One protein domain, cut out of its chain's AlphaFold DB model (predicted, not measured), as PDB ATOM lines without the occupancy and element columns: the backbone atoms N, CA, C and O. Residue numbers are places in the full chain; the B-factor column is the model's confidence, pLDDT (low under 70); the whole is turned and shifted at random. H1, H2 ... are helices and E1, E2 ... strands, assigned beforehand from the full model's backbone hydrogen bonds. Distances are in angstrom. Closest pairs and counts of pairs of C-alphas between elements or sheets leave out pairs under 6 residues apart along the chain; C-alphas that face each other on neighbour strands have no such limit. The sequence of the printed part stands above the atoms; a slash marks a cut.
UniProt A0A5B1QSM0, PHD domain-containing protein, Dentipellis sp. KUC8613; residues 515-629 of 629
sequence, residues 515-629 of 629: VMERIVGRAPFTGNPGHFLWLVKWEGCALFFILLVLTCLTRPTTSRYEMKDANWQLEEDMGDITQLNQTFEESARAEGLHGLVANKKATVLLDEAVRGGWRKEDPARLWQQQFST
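AT A GLANCE: This is residues 515 to 629 of the 629 residues of the protein "PHD domain-containing protein" of Dentipellis sp. KUC8613 (UniProt A0A5B1QSM0). A small, strongly twisted sheet of three strands has the long helix H2 packed across one face and the short helices H4 and H5 on the other; from one end of the sheet the chain reaches far out through H1, where residues 550 to 556 stick out. The printed part has 115 residues, in the order E1 E2 H1 E3 H2 H3 H4 H5, and under half are in these named elements, mixed helices and strands. The sheet runs E1 E2 E3, antiparallel. The whole is only just compact, close to loose, with a radius of gyration of the C-alphas of 15.8 A and spans of 49 by 36 by 27 A.

HOW THE PARTS SIT: Start at the hairpin of E1, residues 516 to 524, and E2, residues 532 to 538, where N 520 and O 535 are 2.9 A apart. E3, residues 567 to 570, is the antiparallel neighbour of E2, with N 534 and O 569 2.9 A apart, within hydrogen-bond range. H2, residues 578 to 590, runs across E1 at 72 degrees on the local plane, its closest C-alphas being Phe 584 and Ile 519, 5.9 A. On the opposite face, H4, residues 607 to 611, brings C-alpha 609 to 6.1 A from C-alpha 520, and H5, residues 619 to 626, has C-alpha 623 6.3 A from C-alpha 568. H3, residues 594 to 597, touches H2 at residues 585 to 588 alone, closest C-alphas 588 and 594, 5.9 A. In H2, H4 and H5 every O i to N i+4 pair is within hydrogen-bond range; H3 and H1, residues 546 to 549, are too short for one.

IN THESE COORDINATES: Find C-alpha 516 at (197.421, 129.622, 105.628); E1 runs 20.3 A from there and bends by 59 degrees at residue 520. E2 spans 17.9 A and H2 18.5 A. H5 ends at C-alpha 626, (188.641, 128.191, 122.137).

THE WHOLE: The printed part has no cut. The C-alphas farthest apart, of Pro 529 and Thr 554, are 51.3 A apart. The link from H1 to E3 is long; pLDDT is under 70 at residues 540 to 560, 620 and 625 to 629.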
ATOM      1  N   VAL A 515     198.922 125.121 105.985       83.44
ATOM      2  CA  VAL A 515     199.050 126.202 104.998       83.44
ATOM      3  C   VAL A 515     197.952 127.244 105.238       83.44
ATOM      4  O   VAL A 515     196.760 126.930 105.214       83.44
ATOM      5  N   MET A 516     198.343 128.496 105.466       91.44
ATOM      6  CA  MET A 516     197.421 129.622 105.628       91.44
ATOM      7  C   MET A 516     197.023 130.184 104.259       91.44
ATOM      8  O   MET A 516     197.889 130.632 103.513       91.44
ATOM      9  N   GLU A 517     195.722 130.247 103.943       93.50
ATOM     10  CA  GLU A 517     195.249 130.911 102.715       93.50
ATOM     11  C   GLU A 517     195.529 132.415 102.809       93.50
ATOM     12  O   GLU A 517     195.981 133.041 101.849       93.50
ATOM     13  N   ARG A 518     195.185 133.008 103.966       95.94
ATOM     14  CA  ARG A 518     195.330 134.441 104.260       95.94
ATOM     15  C   ARG A 518     194.875 134.807 105.667       95.94
ATOM     16  O   ARG A 518     193.969 134.205 106.240       95.94
ATOM     17  N   ILE A 519     195.429 135.908 106.161       97.69
ATOM     18  CA  ILE A 519     194.880 136.660 107.291       97.69
ATOM     19  C   ILE A 519     193.619 137.406 106.823       97.69
ATOM     20  O   ILE A 519     193.616 138.066 105.779       97.69
ATOM     21  N   VAL A 520     192.542 137.322 107.604       97.62
ATOM     22  CA  VAL A 520     191.241 137.964 107.314       97.62
ATOM     23  C   VAL A 520     190.713 138.836 108.458       97.62
ATOM     24  O   VAL A 520     189.661 139.469 108.336       97.62
ATOM     25  N   GLY A 521     191.475 138.948 109.544       97.50
ATOM     26  CA  GLY A 521     191.209 139.863 110.646       97.50
ATOM     27  C   GLY A 521     192.428 140.069 111.543       97.50
ATOM     28  O   GLY A 521     193.366 139.278 111.525       97.50
ATOM     29  N   ARG A 522     192.399 141.140 112.337       97.12
ATOM     30  CA  ARG A 522     193.420 141.489 113.330       97.12
ATOM     31  C   ARG A 522     192.761 142.131 114.546       97.12
ATOM     32  O   ARG A 522     191.924 143.021 114.389       97.12
ATOM     33  N   ALA A 523     193.177 141.745 115.743       96.62
ATOM     34  CA  ALA A 523     192.690 142.277 117.009       96.62
ATOM     35  C   ALA A 523     193.847 142.601 117.966       96.62
ATOM     36  O   ALA A 523     194.877 141.934 117.901       96.62
ATOM     37  N   PRO A 524     193.717 143.595 118.861       95.25
ATOM     38  CA  PRO A 524     194.701 143.809 119.922       95.25
ATOM     39  C   PRO A 524     194.702 142.623 120.900       95.25
ATOM     40  O   PRO A 524     193.634 142.175 121.317       95.25
ATOM     41  N   PHE A 525     195.879 142.138 121.302       93.81
ATOM     42  CA  PHE A 525     195.975 141.087 122.317       93.81
ATOM     43  C   PHE A 525     195.767 141.657 123.733       93.81
ATOM     44  O   PHE A 525     196.468 142.583 124.158       93.81
ATOM     45  N   THR A 526     194.816 141.098 124.488       88.75
ATOM     46  CA  THR A 526     194.451 141.550 125.846       88.75
ATOM     47  C   THR A 526     195.452 141.045 126.891       88.75
ATOM     48  O   THR A 526     195.142 140.222 127.747       88.75
ATOM     49  N   GLY A 527     196.678 141.563 126.815       85.81
ATOM     50  CA  GLY A 527     197.754 141.280 127.768       85.81
ATOM     51  C   GLY A 527     199.045 142.044 127.475       85.81
ATOM     52  O   GLY A 527     199.674 142.552 128.399       85.81
ATOM     53  N   ASN A 528     199.404 142.202 126.195       88.69
ATOM     54  CA  ASN A 528     200.672 142.811 125.783       88.69
ATOM     55  C   ASN A 528     200.453 143.935 124.737       88.69
ATOM     56  O   ASN A 528     200.077 143.647 123.596       88.69
ATOM     57  N   PRO A 529     200.642 145.226 125.094       88.06
ATOM     58  CA  PRO A 529     200.262 146.369 124.262       88.06
ATOM     59  C   PRO A 529     201.214 146.585 123.074       88.06
ATOM     60  O   PRO A 529     202.097 147.441 123.094       88.06
ATOM     61  N   GLY A 530     200.974 145.844 121.998       89.75
ATOM     62  CA  GLY A 530     201.750 145.908 120.760       89.75
ATOM     63  C   GLY A 530     201.595 144.658 119.899       89.75
ATOM     64  O   GLY A 530     201.709 144.772 118.682       89.75
ATOM     65  N   HIS A 531     201.279 143.528 120.536       93.75
ATOM     66  CA  HIS A 531     201.005 142.243 119.899       93.75
ATOM     67  C   HIS A 531     199.546 142.184 119.426       93.75
ATOM     68  O   HIS A 531     198.652 142.824 120.003       93.75
ATOM     69  N   PHE A 532     199.306 141.397 118.381       95.50
ATOM     70  CA  PHE A 532     197.988 141.193 117.797       95.50
ATOM     71  C   PHE A 532     197.609 139.713 117.800       95.50
ATOM     72  O   PHE A 532     198.461 138.845 117.632       95.50
ATOM     73  N   LEU A 533     196.311 139.448 117.941       95.81
ATOM     74  CA  LEU A 533     195.711 138.205 117.471       95.81
ATOM     75  C   LEU A 533     195.339 138.387 115.999       95.81
ATOM     76  O   LEU A 533     194.735 139.400 115.625       95.81
ATOM     77  N   TRP A 534     195.654 137.398 115.179       97.06
ATOM     78  CA  TRP A 534     195.346 137.364 113.756       97.06
ATOM     79  C   TRP A 534     194.248 136.330 113.503       97.06
ATOM     80  O   TRP A 534     194.352 135.199 113.967       97.06
ATOM     81  N   LEU A 535     193.181 136.710 112.797       96.56
ATOM     82  CA  LEU A 535     192.147 135.764 112.371       96.56
ATOM     83  C   LEU A 535     192.631 135.114 111.077       96.56
ATOM     84  O   LEU A 535     192.631 135.754 110.017       96.56
ATOM     85  N   VAL A 536     193.082 133.870 111.191       95.94
ATOM     86  CA  VAL A 536     193.677 133.092 110.105       95.94
ATOM     87  C   VAL A 536     192.594 132.293 109.399       95.94
ATOM     88  O   VAL A 536     191.812 131.586 110.033       95.94
ATOM     89  N   LYS A 537     192.558 132.388 108.069       94.75
ATOM     90  CA  LYS A 537     191.811 131.465 107.221       94.75
ATOM     91  C   LYS A 537     192.783 130.423 106.674       94.75
ATOM     92  O   LYS A 537     193.677 130.755 105.894       94.75
ATOM     93  N   TRP A 538     192.591 129.175 107.076       92.06
ATOM     94  CA  TRP A 538     193.376 128.035 106.614       92.06
ATOM     95  C   TRP A 538     193.085 127.732 105.143       92.06
ATOM     96  O   TRP A 538     191.925 127.738 104.719       92.06
ATOM     97  N   GLU A 539     194.124 127.474 104.349       87.50
ATOM     98  CA  GLU A 539     193.927 126.932 103.008       87.50
ATOM     99  C   GLU A 539     193.391 125.506 103.135       87.50
ATOM    100  O   GLU A 539     193.733 124.786 104.072       87.50
ATOM    101  N   GLY A 540     192.524 125.099 102.202       69.62
ATOM    102  CA  GLY A 540     191.934 123.760 102.146       69.62
ATOM    103  C   GLY A 540     192.976 122.686 101.853       69.62
ATOM    104  O   GLY A 540     192.970 122.107 100.766       69.62
ATOM    105  N   CYS A 541     193.868 122.431 102.813       50.31
ATOM    106  CA  CYS A 541     195.012 121.539 102.708       50.31
ATOM    107  C   CYS A 541     194.554 120.080 102.804       50.31
ATOM    108  O   CYS A 541     194.864 119.320 103.721       50.31
ATOM    109  N   ALA A 542     193.805 119.672 101.781       47.88
ATOM    110  CA  ALA A 542     193.256 118.342 101.594       47.88
ATOM    111  C   ALA A 542     194.337 117.259 101.379       47.88
ATOM    112  O   ALA A 542     194.012 116.163 100.943       47.88
ATOM    113  N   LEU A 543     195.606 117.515 101.715       48.72
ATOM    114  CA  LEU A 543     196.687 116.527 101.734       48.72
ATOM    115  C   LEU A 543     196.437 115.430 102.779       48.72
ATOM    116  O   LEU A 543     196.750 114.265 102.528       48.72
ATOM    117  N   PHE A 544     195.778 115.748 103.901       50.09
ATOM    118  CA  PHE A 544     195.252 114.706 104.792       50.09
ATOM    119  C   PHE A 544     194.097 113.936 104.127       50.09
ATOM    120  O   PHE A 544     194.011 112.713 104.232       50.09
ATOM    121  N   PHE A 545     193.273 114.648 103.354       47.00
ATOM    122  CA  PHE A 545     192.168 114.098 102.571       47.00
ATOM    123  C   PHE A 545     192.592 113.308 101.325       47.00
ATOM    124  O   PHE A 545     191.761 112.557 100.847       47.00
ATOM    125  N   ILE A 546     193.823 113.370 100.795       51.66
ATOM    126  CA  ILE A 546     194.199 112.575  99.598       51.66
ATOM    127  C   ILE A 546     194.043 111.064  99.863       51.66
ATOM    128  O   ILE A 546     193.585 110.327  98.990       51.66
ATOM    129  N   LEU A 547     194.309 110.617 101.095       51.69
ATOM    130  CA  LEU A 547     194.044 109.241 101.535       51.69
ATOM    131  C   LEU A 547     192.547 108.930 101.733       51.69
ATOM    132  O   LEU A 547     192.157 107.775 101.604       51.69
ATOM    133  N   LEU A 548     191.703 109.943 101.968       50.16
ATOM    134  CA  LEU A 548     190.239 109.816 101.970       50.16
ATOM    135  C   LEU A 548     189.626 109.966 100.559       50.16
ATOM    136  O   LEU A 548     188.532 109.492 100.288       50.16
ATOM    137  N   VAL A 549     190.327 110.617  99.629       48.88
ATOM    138  CA  VAL A 549     189.900 110.818  98.238       48.88
ATOM    139  C   VAL A 549     190.158 109.565  97.408       48.88
ATOM    140  O   VAL A 549     189.343 109.270  96.539       48.88
ATOM    141  N   LEU A 550     191.182 108.759  97.729       54.12
ATOM    142  CA  LEU A 550     191.311 107.401  97.175       54.12
ATOM    143  C   LEU A 550     190.097 106.510  97.506       54.12
ATOM    144  O   LEU A 550     189.728 105.669  96.690       54.12
ATOM    145  N   THR A 551     189.441 106.712  98.654       52.22
ATOM    146  CA  THR A 551     188.184 106.030  99.018       52.22
ATOM    147  C   THR A 551     186.918 106.791  98.596       52.22
ATOM    148  O   THR A 551     185.829 106.222  98.635       52.22
ATOM    149  N   CYS A 552     187.027 108.041  98.129       48.03
ATOM    150  CA  CYS A 552     185.907 108.900  97.707       48.03
ATOM    151  C   CYS A 552     185.991 109.367  96.234       48.03
ATOM    152  O   CYS A 552     185.501 110.444  95.892       48.03
ATOM    153  N   LEU A 553     186.557 108.545  95.338       54.50
ATOM    154  CA  LEU A 553     186.821 108.852  93.914       54.50
ATOM    155  C   LEU A 553     185.598 109.211  93.029       54.50
ATOM    156  O   LEU A 553     185.746 109.373  91.820       54.50
ATOM    157  N   THR A 554     184.387 109.346  93.578       52.50
ATOM    158  CA  THR A 554     183.149 109.585  92.810       52.50
ATOM    159  C   THR A 554     182.643 111.031  92.815       52.50
ATOM    160  O   THR A 554     181.723 111.328  92.054       52.50
ATOM    161  N   ARG A 555     183.225 111.948  93.610       53.78
ATOM    162  CA  ARG A 555     182.936 113.400  93.554       53.78
ATOM    163  C   ARG A 555     184.104 114.244  94.089       53.78
ATOM    164  O   ARG A 555     184.445 114.097  95.258       53.78
ATOM    165  N   PRO A 556     184.650 115.200  93.312       52.47
ATOM    166  CA  PRO A 556     185.591 116.189  93.828       52.47
ATOM    167  C   PRO A 556     184.839 117.267  94.627       52.47
ATOM    168  O   PRO A 556     184.630 118.387  94.161       52.47
ATOM    169  N   THR A 557     184.415 116.936  95.847       51.59
ATOM    170  CA  THR A 557     184.023 117.953  96.827       51.59
ATOM    171  C   THR A 557     185.268 118.739  97.213       51.59
ATOM    172  O   THR A 557     186.094 118.260  97.989       51.59
ATOM    173  N   THR A 558     185.415 119.949  96.669       55.16
ATOM    174  CA  THR A 558     186.461 120.891  97.080       55.16
ATOM    175  C   THR A 558     186.178 121.366  98.503       55.16
ATOM    176  O   THR A 558     185.583 122.427  98.698       55.16
ATOM    177  N   SER A 559     186.594 120.561  99.482       52.97
ATOM    178  CA  SER A 559     186.529 120.851 100.915       52.97
ATOM    179  C   SER A 559     187.545 121.936 101.278       52.97
ATOM    180  O   SER A 559     188.539 121.691 101.959       52.97
ATOM    181  N   ARG A 560     187.309 123.148 100.771       66.06
ATOM    182  CA  ARG A 560     187.894 124.360 101.338       66.06
ATOM    183  C   ARG A 560     187.339 124.498 102.748       66.06
ATOM    184  O   ARG A 560     186.128 124.356 102.909       66.06
ATOM    185  N   TYR A 561     188.197 124.809 103.713       74.81
ATOM    186  CA  TYR A 561     187.736 125.266 105.019       74.81
ATOM    187  C   TYR A 561     186.763 126.428 104.819       74.81
ATOM    188  O   TYR A 561     187.018 127.356 104.035       74.81
ATOM    189  N   GLU A 562     185.606 126.348 105.465       86.50
ATOM    190  CA  GLU A 562     184.672 127.456 105.458       86.50
ATOM    191  C   GLU A 562     185.246 128.595 106.301       86.50
ATOM    192  O   GLU A 562     186.059 128.403 107.201       86.50
ATOM    193  N   MET A 563     184.754 129.815 106.086       90.56
ATOM    194  CA  MET A 563     185.126 130.949 106.938       90.56
ATOM    195  C   MET A 563     184.679 130.760 108.409       90.56
ATOM    196  O   MET A 563     185.050 131.551 109.263       90.56
ATOM    197  N   LYS A 564     183.910 129.710 108.726       89.00
ATOM    198  CA  LYS A 564     183.592 129.276 110.098       89.00
ATOM    199  C   LYS A 564     184.776 128.602 110.803       89.00
ATOM    200  O   LYS A 564     184.855 128.688 112.021       89.00
ATOM    201  N   ASP A 565     185.673 127.977 110.042       89.00
ATOM    202  CA  ASP A 565     186.779 127.144 110.539       89.00
ATOM    203  C   ASP A 565     188.067 127.964 110.769       89.00
ATOM    204  O   ASP A 565     189.112 127.434 111.139       89.00
ATOM    205  N   ALA A 566     188.000 129.274 110.520       92.94
ATOM    206  CA  ALA A 566     189.041 130.228 110.871       92.94
ATOM    207  C   ALA A 566     189.207 130.331 112.395       92.94
ATOM    208  O   ALA A 566     188.251 130.155 113.149       92.94
ATOM    209  N   ASN A 567     190.403 130.680 112.860       93.81
ATOM    210  CA  ASN A 567     190.686 130.833 114.286       93.81
ATOM    211  C   ASN A 567     191.597 132.038 114.565       93.81
ATOM    212  O   ASN A 567     192.215 132.605 113.661       93.81
ATOM    213  N   TRP A 568     191.637 132.465 115.828       95.31
ATOM    214  CA  TRP A 568     192.552 133.516 116.273       95.31
ATOM    215  C   TRP A 568     193.884 132.889 116.689       95.31
ATOM    216  O   TRP A 568     193.913 132.029 117.570       95.31
ATOM    217  N   GLN A 569     194.975 133.318 116.066       94.25
ATOM    218  CA  GLN A 569     196.343 132.843 116.303       94.25
ATOM    219  C   GLN A 569     197.237 134.009 116.743       94.25
ATOM    220  O   GLN A 569     196.933 135.174 116.449       94.25
ATOM    221  N   LEU A 570     198.316 133.717 117.465       93.31
ATOM    222  CA  LEU A 570     199.365 134.687 117.769       93.31
ATOM    223  C   LEU A 570     200.329 134.798 116.583       93.31
ATOM    224  O   LEU A 570     200.518 133.864 115.813       93.31
ATOM    225  N   GLU A 571     200.986 135.949 116.468       93.06
ATOM    226  CA  GLU A 571     202.056 136.185 115.487       93.06
ATOM    227  C   GLU A 571     203.232 135.204 115.647       93.06
ATOM    228  O   GLU A 571     203.910 134.883 114.678       93.06
ATOM    229  N   GLU A 572     203.422 134.688 116.864       89.69
ATOM    230  CA  GLU A 572     204.436 133.698 117.234       89.69
ATOM    231  C   GLU A 572     204.074 132.277 116.739       89.69
ATOM    232  O   GLU A 572     204.962 131.554 116.294       89.69
ATOM    233  N   ASP A 573     202.781 131.917 116.694       86.69
ATOM    234  CA  ASP A 573     202.287 130.602 116.233       86.69
ATOM    235  C   ASP A 573     202.371 130.431 114.698       86.69
ATOM    236  O   ASP A 573     202.218 129.332 114.169       86.69
ATOM    237  N   MET A 574     202.534 131.536 113.962       88.19
ATOM    238  CA  MET A 574     202.275 131.620 112.516       88.19
ATOM    239  C   MET A 574     203.542 131.692 111.639       88.19
ATOM    240  O   MET A 574     203.433 131.740 110.412       88.19
ATOM    241  N   GLY A 575     204.741 131.720 112.228       88.00
ATOM    242  CA  GLY A 575     206.008 131.820 111.488       88.00
ATOM    243  C   GLY A 575     206.228 133.181 110.802       88.00
ATOM    244  O   GLY A 575     205.872 134.228 111.341       88.00
ATOM    245  N   ASP A 576     206.844 133.203 109.610       89.50
ATOM    246  CA  ASP A 576     207.054 134.458 108.862       89.50
ATOM    247  C   ASP A 576     205.765 134.931 108.173       89.50
ATOM    248  O   ASP A 576     205.483 134.637 107.007       89.50
ATOM    249  N   ILE A 577     204.986 135.729 108.901       94.25
ATOM    250  CA  ILE A 577     203.729 136.297 108.407       94.25
ATOM    251  C   ILE A 577     203.912 137.555 107.549       94.25
ATOM    252  O   ILE A 577     202.910 138.166 107.172       94.25
ATOM    253  N   THR A 578     205.141 137.986 107.232       95.81
ATOM    254  CA  THR A 578     205.408 139.305 106.619       95.81
ATOM    255  C   THR A 578     204.594 139.530 105.338       95.81
ATOM    256  O   THR A 578     203.944 140.569 105.178       95.81
ATOM    257  N   GLN A 579     204.548 138.531 104.451       95.75
ATOM    258  CA  GLN A 579     203.782 138.596 103.201       95.75
ATOM    259  C   GLN A 579     202.259 138.536 103.433       95.75
ATOM    260  O   GLN A 579     201.497 139.231 102.752       95.75
ATOM    261  N   LEU A 580     201.802 137.745 104.410       95.69
ATOM    262  CA  LEU A 580     200.381 137.622 104.765       95.69
ATOM    263  C   LEU A 580     199.844 138.917 105.390       95.69
ATOM    264  O   LEU A 580     198.746 139.359 105.052       95.69
ATOM    265  N   ASN A 581     200.644 139.563 106.241       96.38
ATOM    266  CA  ASN A 581     200.349 140.849 106.865       96.38
ATOM    267  C   ASN A 581     200.281 141.972 105.813       96.38
ATOM    268  O   ASN A 581     199.291 142.702 105.769       96.38
ATOM    269  N   GLN A 582     201.245 142.050 104.882       97.38
ATOM    270  CA  GLN A 582     201.162 142.990 103.752       97.38
ATOM    271  C   GLN A 582     199.874 142.781 102.933       97.38
ATOM    272  O   GLN A 582     199.157 143.742 102.645       97.38
ATOM    273  N   THR A 583     199.550 141.528 102.601       96.94
ATOM    274  CA  THR A 583     198.340 141.168 101.837       96.94
ATOM    275  C   THR A 583     197.058 141.555 102.588       96.94
ATOM    276  O   THR A 583     196.100 142.055 101.987       96.94
ATOM    277  N   PHE A 584     197.042 141.396 103.914       97.75
ATOM    278  CA  PHE A 584     195.953 141.854 104.776       97.75
ATOM    279  C   PHE A 584     195.844 143.384 104.815       97.75
ATOM    280  O   PHE A 584     194.740 143.907 104.658       97.75
ATOM    281  N   GLU A 585     196.949 144.121 104.962       97.31
ATOM    282  CA  GLU A 585     196.926 145.588 104.933       97.31
ATOM    283  C   GLU A 585     196.451 146.138 103.582       97.31
ATOM    284  O   GLU A 585     195.715 147.126 103.547       97.31
ATOM    285  N   GLU A 586     196.844 145.513 102.472       97.94
ATOM    286  CA  GLU A 586     196.381 145.866 101.127       97.94
ATOM    287  C   GLU A 586     194.882 145.588 100.949       97.94
ATOM    288  O   GLU A 586     194.151 146.462 100.473       97.94
ATOM    289  N   SER A 587     194.400 144.438 101.429       97.88
ATOM    290  CA  SER A 587     192.972 144.082 101.423       97.88
ATOM    291  C   SER A 587     192.142 145.044 102.283       97.88
ATOM    292  O   SER A 587     191.159 145.623 101.820       97.88
ATOM    293  N   ALA A 588     192.584 145.313 103.513       97.81
ATOM    294  CA  ALA A 588     191.938 146.258 104.419       97.81
ATOM    295  C   ALA A 588     191.981 147.703 103.884       97.81
ATOM    296  O   ALA A 588     191.075 148.495 104.147       97.81
ATOM    297  N   ARG A 589     193.006 148.069 103.103       97.75
ATOM    298  CA  ARG A 589     193.077 149.359 102.399       97.75
ATOM    299  C   ARG A 589     192.069 149.432 101.250       97.75
ATOM    300  O   ARG A 589     191.432 150.474 101.106       97.75
ATOM    301  N   ALA A 590     191.883 148.350 100.492       97.88
ATOM    302  CA  ALA A 590     190.875 148.260  99.434       97.88
ATOM    303  C   ALA A 590     189.435 148.342  99.979       97.88
ATOM    304  O   ALA A 590     188.596 149.019  99.389       97.88
ATOM    305  N   GLU A 591     189.168 147.751 101.148       98.12
ATOM    306  CA  GLU A 591     187.883 147.861 101.863       98.12
ATOM    307  C   GLU A 591     187.694 149.203 102.615       98.12
ATOM    308  O   GLU A 591     186.689 149.414 103.291       98.12
ATOM    309  N   GLY A 592     188.651 150.137 102.530       97.81
ATOM    310  CA  GLY A 592     188.581 151.445 103.202       97.81
ATOM    311  C   GLY A 592     188.839 151.412 104.718       97.81
ATOM    312  O   GLY A 592     188.757 152.444 105.386       97.81
ATOM    313  N   LEU A 593     189.217 150.258 105.271       97.50
ATOM    314  CA  LEU A 593     189.487 150.029 106.697       97.50
ATOM    315  C   LEU A 593     190.857 150.564 107.160       97.50
ATOM    316  O   LEU A 593     191.189 150.447 108.338       97.50
ATOM    317  N   HIS A 594     191.654 151.179 106.279       96.44
ATOM    318  CA  HIS A 594     193.018 151.652 106.565       96.44
ATOM    319  C   HIS A 594     193.131 152.535 107.829       96.44
ATOM    320  O   HIS A 594     194.083 152.394 108.595       96.44
ATOM    321  N   GLY A 595     192.136 153.386 108.109       96.25
ATOM    322  CA  GLY A 595     192.100 154.197 109.338       96.25
ATOM    323  C   GLY A 595     191.932 153.386 110.633       96.25
ATOM    324  O   GLY A 595     192.339 153.844 111.698       96.25
ATOM    325  N   LEU A 596     191.375 152.173 110.551       95.00
ATOM    326  CA  LEU A 596     191.332 151.211 111.655       95.00
ATOM    327  C   LEU A 596     192.629 150.394 111.730       95.00
ATOM    328  O   LEU A 596     193.112 150.150 112.828       95.00
ATOM    329  N   VAL A 597     193.245 150.047 110.593       95.50
ATOM    330  CA  VAL A 597     194.564 149.379 110.559       95.50
ATOM    331  C   VAL A 597     195.645 150.248 111.216       95.50
ATOM    332  O   VAL A 597     196.450 149.737 111.997       95.50
ATOM    333  N   ALA A 598     195.608 151.567 111.004       95.44
ATOM    334  CA  ALA A 598     196.483 152.524 111.687       95.44
ATOM    335  C   ALA A 598     196.242 152.610 113.213       95.44
ATOM    336  O   ALA A 598     197.126 153.030 113.962       95.44
ATOM    337  N   ASN A 599     195.064 152.207 113.701       95.62
ATOM    338  CA  ASN A 599     194.748 152.180 115.124       95.62
ATOM    339  C   ASN A 599     195.103 150.812 115.730       95.62
ATOM    340  O   ASN A 599     194.327 149.861 115.656       95.62
ATOM    341  N   LYS A 600     196.245 150.733 116.428       94.25
ATOM    342  CA  LYS A 600     196.693 149.515 117.134       94.25
ATOM    343  C   LYS A 600     195.710 148.974 118.194       94.25
ATOM    344  O   LYS A 600     195.927 147.880 118.695       94.25
ATOM    345  N   LYS A 601     194.648 149.710 118.553       94.19
ATOM    346  CA  LYS A 601     193.598 149.277 119.497       94.19
ATOM    347  C   LYS A 601     192.274 148.880 118.827       94.19
ATOM    348  O   LYS A 601     191.314 148.597 119.535       94.19
ATOM    349  N   ALA A 602     192.180 148.910 117.497       95.12
ATOM    350  CA  ALA A 602     190.957 148.560 116.779       95.12
ATOM    351  C   ALA A 602     190.992 147.115 116.264       95.12
ATOM    352  O   ALA A 602     191.931 146.723 115.572       95.12
ATOM    353  N   THR A 603     189.920 146.362 116.525       96.06
ATOM    354  CA  THR A 603     189.648 145.100 115.827       96.06
ATOM    355  C   THR A 603     189.231 145.391 114.386       96.06
ATOM    356  O   THR A 603     188.242 146.090 114.129       96.06
ATOM    357  N   VAL A 604     189.991 144.846 113.442       97.19
ATOM    358  CA  VAL A 604     189.763 144.927 111.998       97.19
ATOM    359  C   VAL A 604     189.353 143.540 111.517       97.19
ATOM    360  O   VAL A 604     190.033 142.564 111.802       97.19
ATOM    361  N   LEU A 605     188.248 143.454 110.783       97.62
ATOM    362  CA  LEU A 605     187.794 142.245 110.096       97.62
ATOM    363  C   LEU A 605     187.535 142.636 108.645       97.62
ATOM    364  O   LEU A 605     186.910 143.679 108.427       97.62
ATOM    365  N   LEU A 606     188.005 141.825 107.697       97.88
ATOM    366  CA  LEU A 606     187.648 141.973 106.287       97.88
ATOM    367  C   LEU A 606     186.190 141.545 106.062       97.88
ATOM    368  O   LEU A 606     185.659 140.722 106.818       97.88
ATOM    369  N   ASP A 607     185.556 142.036 104.997       97.44
ATOM    370  CA  ASP A 607     184.167 141.694 104.650       97.44
ATOM    371  C   ASP A 607     183.966 140.175 104.529       97.44
ATOM    372  O   ASP A 607     182.939 139.646 104.938       97.44
ATOM    373  N   GLU A 608     184.977 139.430 104.072       95.81
ATOM    374  CA  GLU A 608     184.914 137.965 104.028       95.81
ATOM    375  C   GLU A 608     184.703 137.315 105.399       95.81
ATOM    376  O   GLU A 608     183.839 136.446 105.520       95.81
ATOM    377  N   ALA A 609     185.411 137.774 106.435       96.38
ATOM    378  CA  ALA A 609     185.216 137.285 107.796       96.38
ATOM    379  C   ALA A 609     183.814 137.647 108.314       96.38
ATOM    380  O   ALA A 609     183.134 136.805 108.903       96.38
ATOM    381  N   VAL A 610     183.338 138.862 108.018       96.12
ATOM    382  CA  VAL A 610     181.986 139.316 108.393       96.12
ATOM    383  C   VAL A 610     180.901 138.473 107.706       96.12
ATOM    384  O   VAL A 610     179.960 138.034 108.370       96.12
ATOM    385  N   ARG A 611     181.053 138.159 106.411       94.50
ATOM    386  CA  ARG A 611     180.172 137.231 105.670       94.50
ATOM    387  C   ARG A 611     180.230 135.801 106.221       94.50
ATOM    388  O   ARG A 611     179.222 135.103 106.180       94.50
ATOM    389  N   GLY A 612     181.378 135.381 106.756       93.38
ATOM    390  CA  GLY A 612     181.544 134.111 107.472       93.38
ATOM    391  C   GLY A 612     180.875 134.049 108.849       93.38
ATOM    392  O   GLY A 612     180.799 132.974 109.432       93.38
ATOM    393  N   GLY A 613     180.372 135.179 109.359       94.38
ATOM    394  CA  GLY A 613     179.698 135.279 110.653       94.38
ATOM    395  C   GLY A 613     180.541 135.890 111.776       94.38
ATOM    396  O   GLY A 613     180.009 136.072 112.874       94.38
ATOM    397  N   TRP A 614     181.806 136.253 111.524       94.44
ATOM    398  CA  TRP A 614     182.673 136.884 112.524       94.44
ATOM    399  C   TRP A 614     182.223 138.311 112.838       94.44
ATOM    400  O   TRP A 614     181.844 139.091 111.962       94.44
ATOM    401  N   ARG A 615     182.279 138.665 114.123       93.50
ATOM    402  CA  ARG A 615     181.771 139.932 114.664       93.50
ATOM    403  C   ARG A 615     182.898 140.683 115.355       93.50
ATOM    404  O   ARG A 615     183.843 140.079 115.844       93.50
ATOM    405  N   LYS A 616     182.778 142.010 115.453       88.44
ATOM    406  CA  LYS A 616     183.732 142.879 116.176       88.44
ATOM    407  C   LYS A 616     183.560 142.819 117.706       88.44
ATOM    408  O   LYS A 616     183.887 143.776 118.402       88.44
ATOM    409  N   GLU A 617     182.981 141.731 118.198       84.00
ATOM    410  CA  GLU A 617     182.841 141.411 119.619       84.00
ATOM    411  C   GLU A 617     184.191 140.937 120.168       84.00
ATOM    412  O   GLU A 617     185.089 140.625 119.389       84.00
ATOM    413  N   ASP A 618     184.362 140.953 121.493       72.44
ATOM    414  CA  ASP A 618     185.680 140.832 122.129       72.44
ATOM    415  C   ASP A 618     186.399 139.517 121.747       72.44
ATOM    416  O   ASP A 618     186.007 138.438 122.208       72.44
ATOM    417  N   PRO A 619     187.459 139.574 120.917       73.38
ATOM    418  CA  PRO A 619     188.119 138.379 120.415       73.38
ATOM    419  C   PRO A 619     189.000 137.724 121.479       73.38
ATOM    420  O   PRO A 619     189.276 136.534 121.360       73.38
ATOM    421  N   ALA A 620     189.372 138.429 122.556       69.31
ATOM    422  CA  ALA A 620     190.035 137.795 123.693       69.31
ATOM    423  C   ALA A 620     189.085 136.832 124.421       69.31
ATOM    424  O   ALA A 620     189.519 135.779 124.883       69.31
ATOM    425  N   ARG A 621     187.776 137.132 124.450       70.44
ATOM    426  CA  ARG A 621     186.754 136.212 124.970       70.44
ATOM    427  C   ARG A 621     186.580 134.986 124.071       70.44
ATOM    428  O   ARG A 621     186.426 133.887 124.592       70.44
ATOM    429  N   LEU A 622     186.619 135.161 122.747       73.25
ATOM    430  CA  LEU A 622     186.532 134.047 121.792       73.25
ATOM    431  C   LEU A 622     187.776 133.149 121.853       73.25
ATOM    432  O   LEU A 622     187.637 131.934 121.915       73.25
ATOM    433  N   TRP A 623     188.973 133.739 121.916       75.31
ATOM    434  CA  TRP A 623     190.229 133.007 122.101       75.31
ATOM    435  C   TRP A 623     190.225 132.237 123.432       75.31
ATOM    436  O   TRP A 623     190.462 131.035 123.444       75.31
ATOM    437  N   GLN A 624     189.824 132.872 124.542       73.62
ATOM    438  CA  GLN A 624     189.645 132.171 125.820       73.62
ATOM    439  C   GLN A 624     188.646 131.010 125.716       73.62
ATOM    440  O   GLN A 624     188.919 129.945 126.259       73.62
ATOM    441  N   GLN A 625     187.523 131.167 125.008       67.69
ATOM    442  CA  GLN A 625     186.564 130.075 124.802       67.69
ATOM    443  C   GLN A 625     187.127 128.924 123.956       67.69
ATOM    444  O   GLN A 625     186.767 127.783 124.218       67.69
ATOM    445  N   GLN A 626     188.009 129.203 122.992       68.69
ATOM    446  CA  GLN A 626     188.641 128.191 122.137       68.69
ATOM    447  C   GLN A 626     189.692 127.342 122.881       68.69
ATOM    448  O   GLN A 626     189.909 126.195 122.510       68.69
ATOM    449  N   PHE A 627     190.329 127.891 123.923       68.31
ATOM    450  CA  PHE A 627     191.401 127.234 124.689       68.31
ATOM    451  C   PHE A 627     191.028 126.927 126.159       68.31
ATOM    452  O   PHE A 627     191.906 126.658 126.974       68.31
ATOM    453  N   SER A 628     189.735 126.973 126.515       52.09
ATOM    454  CA  SER A 628     189.217 126.584 127.850       52.09
ATOM    455  C   SER A 628     188.338 125.321 127.820       52.09
ATOM    456  O   SER A 628     187.560 125.098 128.751       52.09
ATOM    457  N   THR A 629     188.422 124.540 126.740       39.94
ATOM    458  CA  THR A 629     187.709 123.271 126.517       39.94
ATOM    459  C   THR A 629     188.704 122.165 126.223       39.94
ATOM    460  O   THR A 629     188.616 121.130 126.912       39.94
TER     461      THR A 629